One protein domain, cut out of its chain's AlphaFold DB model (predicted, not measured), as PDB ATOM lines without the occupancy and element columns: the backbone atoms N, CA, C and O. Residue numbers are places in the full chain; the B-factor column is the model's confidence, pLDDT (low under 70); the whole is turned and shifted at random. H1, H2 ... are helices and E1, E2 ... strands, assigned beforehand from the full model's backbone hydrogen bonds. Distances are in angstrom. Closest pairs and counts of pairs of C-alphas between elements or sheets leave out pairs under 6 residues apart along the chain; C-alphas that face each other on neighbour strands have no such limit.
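This is residues 3 to 69 of the 136 residues of an uncharacterized protein of Verrucomicrobiaceae bacterium (UniProt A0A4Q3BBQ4). One strongly twisted sheet of five strands forms a slab, and a single helix, H1, packs on one face of it along strands E3 and E4, making two layers, a sheet with a helix on one face. The sheet's order is E2 - E1 - E3 - E4 - E5, all antiparallel, and E3, E4 and E5 form a meander, each strand the antiparallel neighbour of the one before. The printed part has 67 residues, with five named strands and then one named helix along the chain; the class is mixed, helices and strands. The whole is compact, with a radius of gyration of the C-alphas of 10.5 A, and rounded, with spans of 30 by 24 by 21 A.

Inner strands E1, residues 10 to 16, and E3, residues 32 to 37, are antiparallel neighbours at 154 degrees, with N 13 and O 35 within hydrogen-bond range at 2.9 A. E4, residues 41 to 46, makes a hairpin with E3, with N 34 and O 44 at 2.8 A. Edge strand E2, residues 21 to 24, makes a hairpin with E1, with N 14 and O 23 at 2.8 A. Edge strand E5, residues 52 to 54, makes a hairpin with E4, with N 45 and O 53 at 2.9 A. H1, residues 57 to 67, is on the sheet at a height of 7.1 A, over E3 and E4. It runs along the strands, at 6 degrees to E3 on the local plane. The closest C-alphas of E3 and H1 are those of Gly 32 and Ala 64, 4.8 A apart. Every O i to N i+4 pair in H1 is within hydrogen-bond range.

E1 begins at C-alpha 10 (18.300, 20.135, 58.841) and measures 18.6 A, E3 17.0 A and E4 16.2 A. H1 measures 15.2 A and ends at C-alpha 67 (31.502, 32.594, 41.738).

The farthest C-alphas, of Ser 39 and Gly 69, are 31.7 A apart. The printed part has no cut, no link is long, and no printed residue is under 70 in pLDDT.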
ATOM      1  N   THR A   3      15.383  24.266  39.846       92.88
ATOM      2  CA  THR A   3      15.169  25.307  40.864       92.88
ATOM      3  C   THR A   3      14.691  24.685  42.176       92.88
ATOM      4  O   THR A   3      13.865  23.772  42.159       92.88
ATOM      5  N   ILE A   4      15.193  25.178  43.306       92.50
ATOM      6  CA  ILE A   4      14.836  24.693  44.644       92.50
ATOM      7  C   ILE A   4      14.767  25.860  45.634       92.50
ATOM      8  O   ILE A   4      15.500  26.837  45.495       92.50
ATOM      9  N   ALA A   5      13.903  25.761  46.642       89.19
ATOM     10  CA  ALA A   5      13.933  26.655  47.794       89.19
ATOM     11  C   ALA A   5      14.847  26.054  48.867       89.19
ATOM     12  O   ALA A   5      14.709  24.879  49.193       89.19
ATOM     13  N   ILE A   6      15.767  26.849  49.417       85.94
ATOM     14  CA  ILE A   6      16.579  26.432  50.566       85.94
ATOM     15  C   ILE A   6      16.045  27.160  51.799       85.94
ATOM     16  O   ILE A   6      16.234  28.371  51.921       85.94
ATOM     17  N   GLY A   7      15.332  26.436  52.664       79.38
ATOM     18  CA  GLY A   7      14.800  26.948  53.929       79.38
ATOM     19  C   GLY A   7      15.736  26.700  55.118       79.38
ATOM     20  O   GLY A   7      16.943  26.532  54.951       79.38
ATOM     21  N   ASN A   8      15.158  26.625  56.322       76.75
ATOM     22  CA  ASN A   8      15.842  26.178  57.546       76.75
ATOM     23  C   ASN A   8      15.884  24.647  57.605       76.75
ATOM     24  O   ASN A   8      15.318  24.015  58.499       76.75
ATOM     25  N   GLU A   9      16.492  24.058  56.583       81.00
ATOM     26  CA  GLU A   9      16.612  22.613  56.454       81.00
ATOM     27  C   GLU A   9      17.588  22.059  57.500       81.00
ATOM     28  O   GLU A   9      18.512  22.740  57.953       81.00
ATOM     29  N   ARG A  10      17.390  20.801  57.900       84.88
ATOM     30  CA  ARG A  10      18.300  20.135  58.841       84.88
ATOM     31  C   ARG A  10      19.653  19.877  58.176       84.88
ATOM     32  O   ARG A  10      19.714  19.552  56.992       84.88
ATOM     33  N   GLY A  11      20.726  20.002  58.956       91.50
ATOM     34  CA  GLY A  11      22.086  19.754  58.469       91.50
ATOM     35  C   GLY A  11      22.532  20.747  57.396       91.50
ATOM     36  O   GLY A  11      23.263  20.367  56.484       91.50
ATOM     37  N   LEU A  12      22.054  21.995  57.459       95.69
ATOM     38  CA  LEU A  12      22.427  23.028  56.501       95.69
ATOM     39  C   LEU A  12      23.913  23.370  56.630       95.69
ATOM     40  O   LEU A  12      24.372  23.934  57.622       95.69
ATOM     41  N   GLU A  13      24.662  23.082  55.574       97.25
ATOM     42  CA  GLU A  13      26.087  23.366  55.497       97.25
ATOM     43  C   GLU A  13      26.423  24.118  54.210       97.25
ATOM     44  O   GLU A  13      25.828  23.890  53.154       97.25
ATOM     45  N   ARG A  14      27.433  24.985  54.276       96.88
ATOM     46  CA  ARG A  14      28.007  25.692  53.129       96.88
ATOM     47  C   ARG A  14      29.378  25.126  52.786       96.88
ATOM     48  O   ARG A  14      30.168  24.811  53.675       96.88
ATOM     49  N   PHE A  15      29.670  25.006  51.495       97.12
ATOM     50  CA  PHE A  15      30.988  24.603  51.017       97.12
ATOM     51  C   PHE A  15      31.953  25.788  51.032       97.12
ATOM     52  O   PHE A  15      31.708  26.813  50.392       97.12
ATOM     53  N   ASP A  16      33.075  25.616  51.714       94.50
ATOM     54  CA  ASP A  16      34.222  26.507  51.656       94.50
ATOM     55  C   ASP A  16      35.153  26.062  50.519       94.50
ATOM     56  O   ASP A  16      35.747  24.982  50.557       94.50
ATOM     57  N   CYS A  17      35.282  26.913  49.498       92.62
ATOM     58  CA  CYS A  17      36.095  26.642  48.312       92.62
ATOM     59  C   CYS A  17      37.606  26.667  48.587       92.62
ATOM     60  O   CYS A  17      38.360  26.124  47.785       92.62
ATOM     61  N   VAL A  18      38.051  27.276  49.689       89.94
ATOM     62  CA  VAL A  18      39.466  27.346  50.073       89.94
ATOM     63  C   VAL A  18      39.858  26.091  50.842       89.94
ATOM     64  O   VAL A  18      40.836  25.429  50.501       89.94
ATOM     65  N   SER A  19      39.085  25.725  51.868       89.44
ATOM     66  CA  SER A  19      39.392  24.535  52.670       89.44
ATOM     67  C   SER A  19      38.900  23.230  52.035       89.44
ATOM     68  O   SER A  19      39.379  22.146  52.389       89.44
ATOM     69  N   GLY A  20      37.948  23.298  51.101       89.94
ATOM     70  CA  GLY A  20      37.301  22.141  50.486       89.94
ATOM     71  C   GLY A  20      36.400  21.380  51.461       89.94
ATOM     72  O   GLY A  20      36.284  20.156  51.370       89.94
ATOM     73  N   ARG A  21      35.828  22.066  52.456       92.44
ATOM     74  CA  ARG A  21      34.994  21.462  53.504       92.44
ATOM     75  C   ARG A  21      33.577  22.001  53.458       92.44
ATOM     76  O   ARG A  21      33.331  23.115  53.012       92.44
ATOM     77  N   TRP A  22      32.657  21.186  53.947       95.38
ATOM     78  CA  TRP A  22      31.326  21.633  54.323       95.38
ATOM     79  C   TRP A  22      31.373  22.106  55.775       95.38
ATOM     80  O   TRP A  22      32.092  21.527  56.592       95.38
ATOM     81  N   SER A  23      30.696  23.206  56.075       95.69
ATOM     82  CA  SER A  23      30.623  23.773  57.420       95.69
ATOM     83  C   SER A  23      29.207  24.234  57.698       95.69
ATOM     84  O   SER A  23      28.580  24.831  56.823       95.69
ATOM     85  N   GLU A  24      28.712  23.937  58.894       95.62
ATOM     86  CA  GLU A  24      27.357  24.280  59.314       95.62
ATOM     87  C   GLU A  24      27.137  25.794  59.263       95.62
ATOM     88  O   GLU A  24      28.026  26.583  59.595       95.62
ATOM     89  N   VAL A  25      25.958  26.198  58.792       94.88
ATOM     90  CA  VAL A  25      25.557  27.601  58.702       94.88
ATOM     91  C   VAL A  25      24.096  27.757  59.096       94.88
ATOM     92  O   VAL A  25      23.257  26.925  58.776       94.88
ATOM     93  N   GLU A  26      23.778  28.875  59.740       89.00
ATOM     94  CA  GLU A  26      22.415  29.157  60.207       89.00
ATOM     95  C   GLU A  26      21.495  29.695  59.100       89.00
ATOM     96  O   GLU A  26      20.279  29.727  59.263       89.00
ATOM     97  N   SER A  27      22.056  30.170  57.980       87.38
ATOM     98  CA  SER A  27      21.270  30.777  56.901       87.38
ATOM     99  C   SER A  27      21.914  30.655  55.520       87.38
ATOM    100  O   SER A  27      23.119  30.439  55.361       87.38
ATOM    101  N   THR A  28      21.089  30.868  54.495       89.69
ATOM    102  CA  THR A  28      21.474  30.857  53.077       89.69
ATOM    103  C   THR A  28      21.546  32.252  52.462       89.69
ATOM    104  O   THR A  28      21.472  32.398  51.248       89.69
ATOM    105  N   ASN A  29      21.724  33.303  53.267       88.38
ATOM    106  CA  ASN A  29      21.686  34.692  52.785       88.38
ATOM    107  C   ASN A  29      22.794  35.036  51.777       88.38
ATOM    108  O   ASN A  29      22.631  35.941  50.957       88.38
ATOM    109  N   SER A  30      23.885  34.275  51.778       91.62
ATOM    110  CA  SER A  30      25.018  34.461  50.874       91.62
ATOM    111  C   SER A  30      24.908  33.582  49.628       91.62
ATOM    112  O   SER A  30      24.255  32.540  49.626       91.62
ATOM    113  N   ALA A  31      25.560  33.992  48.543       95.25
ATOM    114  CA  ALA A  31      25.748  33.121  47.390       95.25
ATOM    115  C   ALA A  31      26.754  32.004  47.719       95.25
ATOM    116  O   ALA A  31      27.698  32.195  48.498       95.25
ATOM    117  N   GLY A  32      26.576  30.827  47.127       96.62
ATOM    118  CA  GLY A  32      27.489  29.705  47.323       96.62
ATOM    119  C   GLY A  32      26.850  28.335  47.167       96.62
ATOM    120  O   GLY A  32      25.690  28.197  46.786       96.62
ATOM    121  N   ALA A  33      27.652  27.315  47.451       97.31
ATOM    122  CA  ALA A  33      27.237  25.922  47.456       97.31
ATOM    123  C   ALA A  33      26.761  25.522  48.852       97.31
ATOM    124  O   ALA A  33      27.461  25.754  49.836       97.31
ATOM    125  N   TYR A  34      25.601  24.883  48.902       97.19
ATOM    126  CA  TYR A  34      24.934  24.413  50.105       97.19
ATOM    127  C   TYR A  34      24.619  22.925  49.985       97.19
ATOM    128  O   TYR A  34      24.375  22.423  48.882       97.19
ATOM    129  N   ARG A  35      24.613  22.234  51.124       96.69
ATOM    130  CA  ARG A  35      24.031  20.902  51.263       96.69
ATOM    131  C   ARG A  35      23.143  20.838  52.498       96.69
ATOM    132  O   ARG A  35      23.384  21.586  53.442       96.69
ATOM    133  N   PHE A  36      22.116  20.004  52.456       95.81
ATOM    134  CA  PHE A  36      21.144  19.846  53.538       95.81
ATOM    135  C   PHE A  36      20.312  18.575  53.333       95.81
ATOM    136  O   PHE A  36      20.250  18.031  52.225       95.81
ATOM    137  N   ASP A  37      19.645  18.121  54.393       93.12
ATOM    138  CA  ASP A  37      18.755  16.966  54.343       93.12
ATOM    139  C   ASP A  37      17.365  17.366  53.829       93.12
ATOM    140  O   ASP A  37      16.594  18.023  54.523       93.12
ATOM    141  N   HIS A  38      17.020  16.918  52.621       86.81
ATOM    142  CA  HIS A  38      15.700  17.091  52.015       86.81
ATOM    143  C   HIS A  38      15.321  15.820  51.248       86.81
ATOM    144  O   HIS A  38      15.682  15.642  50.085       86.81
ATOM    145  N   SER A  39      14.655  14.886  51.939       85.00
ATOM    146  CA  SER A  39      14.378  13.527  51.432       85.00
ATOM    147  C   SER A  39      15.641  12.782  50.962       85.00
ATOM    148  O   SER A  39      15.603  11.985  50.027       85.00
ATOM    149  N   GLY A  40      16.762  13.049  51.635       88.81
ATOM    150  CA  GLY A  40      18.109  12.640  51.245       88.81
ATOM    151  C   GLY A  40      19.049  13.844  51.186       88.81
ATOM    152  O   GLY A  40      18.614  14.993  51.270       88.81
ATOM    153  N   MET A  41      20.348  13.583  51.045       94.31
ATOM    154  CA  MET A  41      21.339  14.651  50.935       94.31
ATOM    155  C   MET A  41      21.137  15.416  49.624       94.31
ATOM    156  O   MET A  41      21.330  14.870  48.536       94.31
ATOM    157  N   THR A  42      20.762  16.686  49.735       95.94
ATOM    158  CA  THR A  42      20.538  17.583  48.602       95.94
ATOM    159  C   THR A  42      21.676  18.582  48.503       95.94
ATOM    160  O   THR A  42      22.101  19.140  49.508       95.94
ATOM    161  N   TYR A  43      22.149  18.841  47.283       96.62
ATOM    162  CA  TYR A  43      23.152  19.865  46.996       96.62
ATOM    163  C   TYR A  43      22.543  20.953  46.124       96.62
ATOM    164  O   TYR A  43      21.899  20.661  45.111       96.62
ATOM    165  N   ALA A  44      22.782  22.210  46.482       97.06
ATOM    166  CA  ALA A  44      22.277  23.355  45.744       97.06
ATOM    167  C   ALA A  44      23.302  24.482  45.673       97.06
ATOM    168  O   ALA A  44      24.045  24.736  46.616       97.06
ATOM    169  N   PHE A  45      23.326  25.186  44.548       97.00
ATOM    170  CA  PHE A  45      24.040  26.449  44.419       97.00
ATOM    171  C   PHE A  45      23.034  27.594  44.475       97.00
ATOM    172  O   PHE A  45      22.084  27.596  43.692       97.00
ATOM    173  N   ARG A  46      23.261  28.562  45.365       96.38
ATOM    174  CA  ARG A  46      22.517  29.821  45.431       96.38
ATOM    175  C   ARG A  46      23.332  30.939  44.788       96.38
ATOM    176  O   ARG A  46      24.466  31.184  45.200       96.38
ATOM    177  N   GLY A  47      22.760  31.593  43.782       94.31
ATOM    178  CA  GLY A  47      23.350  32.747  43.110       94.31
ATOM    179  C   GLY A  47      23.225  34.041  43.917       94.31
ATOM    180  O   GLY A  47      22.553  34.098  44.947       94.31
ATOM    181  N   ALA A  48      23.877  35.104  43.436       92.88
ATOM    182  CA  ALA A  48      23.772  36.445  44.026       92.88
ATOM    183  C   ALA A  48      22.385  37.086  43.820       92.88
ATOM    184  O   ALA A  48      21.993  37.963  44.580       92.88
ATOM    185  N   ASP A  49      21.635  36.611  42.826       92.19
ATOM    186  CA  ASP A  49      20.222  36.923  42.589       92.19
ATOM    187  C   ASP A  49      19.278  36.258  43.609       92.19
ATOM    188  O   ASP A  49      18.073  36.500  43.603       92.19
ATOM    189  N   GLY A  50      19.819  35.413  44.490       90.94
ATOM    190  CA  GLY A  50      19.077  34.674  45.501       90.94
ATOM    191  C   GLY A  50      18.387  33.415  44.981       90.94
ATOM    192  O   GLY A  50      17.809  32.685  45.790       90.94
ATOM    193  N   VAL A  51      18.481  33.119  43.682       93.31
ATOM    194  CA  VAL A  51      17.917  31.907  43.087       93.31
ATOM    195  C   VAL A  51      18.813  30.723  43.428       93.31
ATOM    196  O   VAL A  51      20.034  30.774  43.268       93.31
ATOM    197  N   ALA A  52      18.202  29.636  43.897       95.44
ATOM    198  CA  ALA A  52      18.899  28.394  44.181       95.44
ATOM    199  C   ALA A  52      18.543  27.304  43.167       95.44
ATOM    200  O   ALA A  52      17.381  27.090  42.817       95.44
ATOM    201  N   THR A  53      19.571  26.597  42.705       95.75
ATOM    202  CA  THR A  53      19.446  25.479  41.769       95.75
ATOM    203  C   THR A  53      20.135  24.241  42.329       95.75
ATOM    204  O   THR A  53      21.321  24.308  42.665       95.75
ATOM    205  N   SER A  54      19.422  23.118  42.399       95.75
ATOM    206  CA  SER A  54      19.951  21.821  42.812       95.75
ATOM    207  C   SER A  54      20.594  21.055  41.658       95.75
ATOM    208  O   SER A  54      20.245  21.210  40.480       95.75
ATOM    209  N   GLY A  55      21.565  20.214  42.002       94.31
ATOM    210  CA  GLY A  55      22.248  19.347  41.051       94.31
ATOM    211  C   GLY A  55      23.339  18.503  41.706       94.31
ATOM    212  O   GLY A  55      23.465  18.512  42.930       94.31
ATOM    213  N   PRO A  56      24.139  17.784  40.902       93.62
ATOM    214  CA  PRO A  56      25.267  17.004  41.402       93.62
ATOM    215  C   PRO A  56      26.251  17.870  42.194       93.62
ATOM    216  O   PRO A  56      26.458  19.048  41.867       93.62
ATOM    217  N   HIS A  57      26.869  17.298  43.227       94.88
ATOM    218  CA  HIS A  57      27.711  18.061  44.147       94.88
ATOM    219  C   HIS A  57      28.928  18.682  43.451       94.88
ATOM    220  O   HIS A  57      29.346  19.777  43.815       94.88
ATOM    221  N   GLU A  58      29.487  18.021  42.439       94.81
ATOM    222  CA  GLU A  58      30.620  18.489  41.641       94.81
ATOM    223  C   GLU A  58      30.260  19.788  40.918       94.81
ATOM    224  O   GLU A  58      31.006  20.766  40.959       94.81
ATOM    225  N   ILE A  59      29.063  19.834  40.328       95.25
ATOM    226  CA  ILE A  59      28.549  21.000  39.605       95.25
ATOM    227  C   ILE A  59      28.251  22.147  40.572       95.25
ATOM    228  O   ILE A  59      28.603  23.297  40.304       95.25
ATOM    229  N   VAL A  60      27.629  21.839  41.712       96.94
ATOM    230  CA  VAL A  60      27.322  22.821  42.760       96.94
ATOM    231  C   VAL A  60      28.605  23.460  43.307       96.94
ATOM    232  O   VAL A  60      28.701  24.688  43.367       96.94
ATOM    233  N   LYS A  61      29.623  22.653  43.632       96.88
ATOM    234  CA  LYS A  61      30.934  23.137  44.090       96.88
ATOM    235  C   LYS A  61      31.653  23.949  43.017       96.88
ATOM    236  O   LYS A  61      32.191  25.007  43.326       96.88
ATOM    237  N   LEU A  62      31.624  23.508  41.759       96.12
ATOM    238  CA  LEU A  62      32.245  24.227  40.647       96.12
ATOM    239  C   LEU A  62      31.608  25.606  40.424       96.12
ATOM    240  O   LEU A  62      32.328  26.586  40.238       96.12
ATOM    241  N   LYS A  63      30.274  25.715  40.507       95.81
ATOM    242  CA  LYS A  63      29.575  27.011  40.456       95.81
ATOM    243  C   LYS A  63      30.001  27.929  41.601       95.81
ATOM    244  O   LYS A  63      30.288  29.098  41.356       95.81
ATOM    245  N   ALA A  64      30.100  27.405  42.824       96.56
ATOM    246  CA  ALA A  64      30.576  28.178  43.970       96.56
ATOM    247  C   ALA A  64      32.028  28.642  43.813       96.56
ATOM    248  O   ALA A  64      32.332  29.800  44.095       96.56
ATOM    249  N   ALA A  65      32.901  27.775  43.303       96.25
ATOM    250  CA  ALA A  65      34.296  28.093  43.040       96.25
ATOM    251  C   ALA A  65      34.433  29.203  41.989       96.25
ATOM    252  O   ALA A  65      35.068  30.221  42.260       96.25
ATOM    253  N   ARG A  66      33.739  29.078  40.846       95.19
ATOM    254  CA  ARG A  66      33.689  30.122  39.805       95.19
ATOM    255  C   ARG A  66      33.159  31.442  40.344       95.19
ATOM    256  O   ARG A  66      33.752  32.482  40.087       95.19
ATOM    257  N   HIS A  67      32.073  31.400  41.117       94.69
ATOM    258  CA  HIS A  67      31.502  32.594  41.738       94.69
ATOM    259  C   HIS A  67      32.482  33.282  42.699       94.69
ATOM    260  O   HIS A  67      32.493  34.504  42.792       94.69
ATOM    261  N   SER A  68      33.323  32.502  43.384       93.56
ATOM    262  CA  SER A  68      34.295  33.002  44.365       93.56
ATOM    263  C   SER A  68      35.663  33.331  43.750       93.56
ATOM    264  O   SER A  68      36.573  33.708  44.481       93.56
ATOM    265  N   GLY A  69      35.841  33.155  42.434       94.12
ATOM    266  CA  GLY A  69      37.129  33.335  41.757       94.12
ATOM    267  C   GLY A  69      38.203  32.319  42.166       94.12
ATOM    268  O   GLY A  69      39.392  32.590  42.020       94.12
TER     269      GLY A  69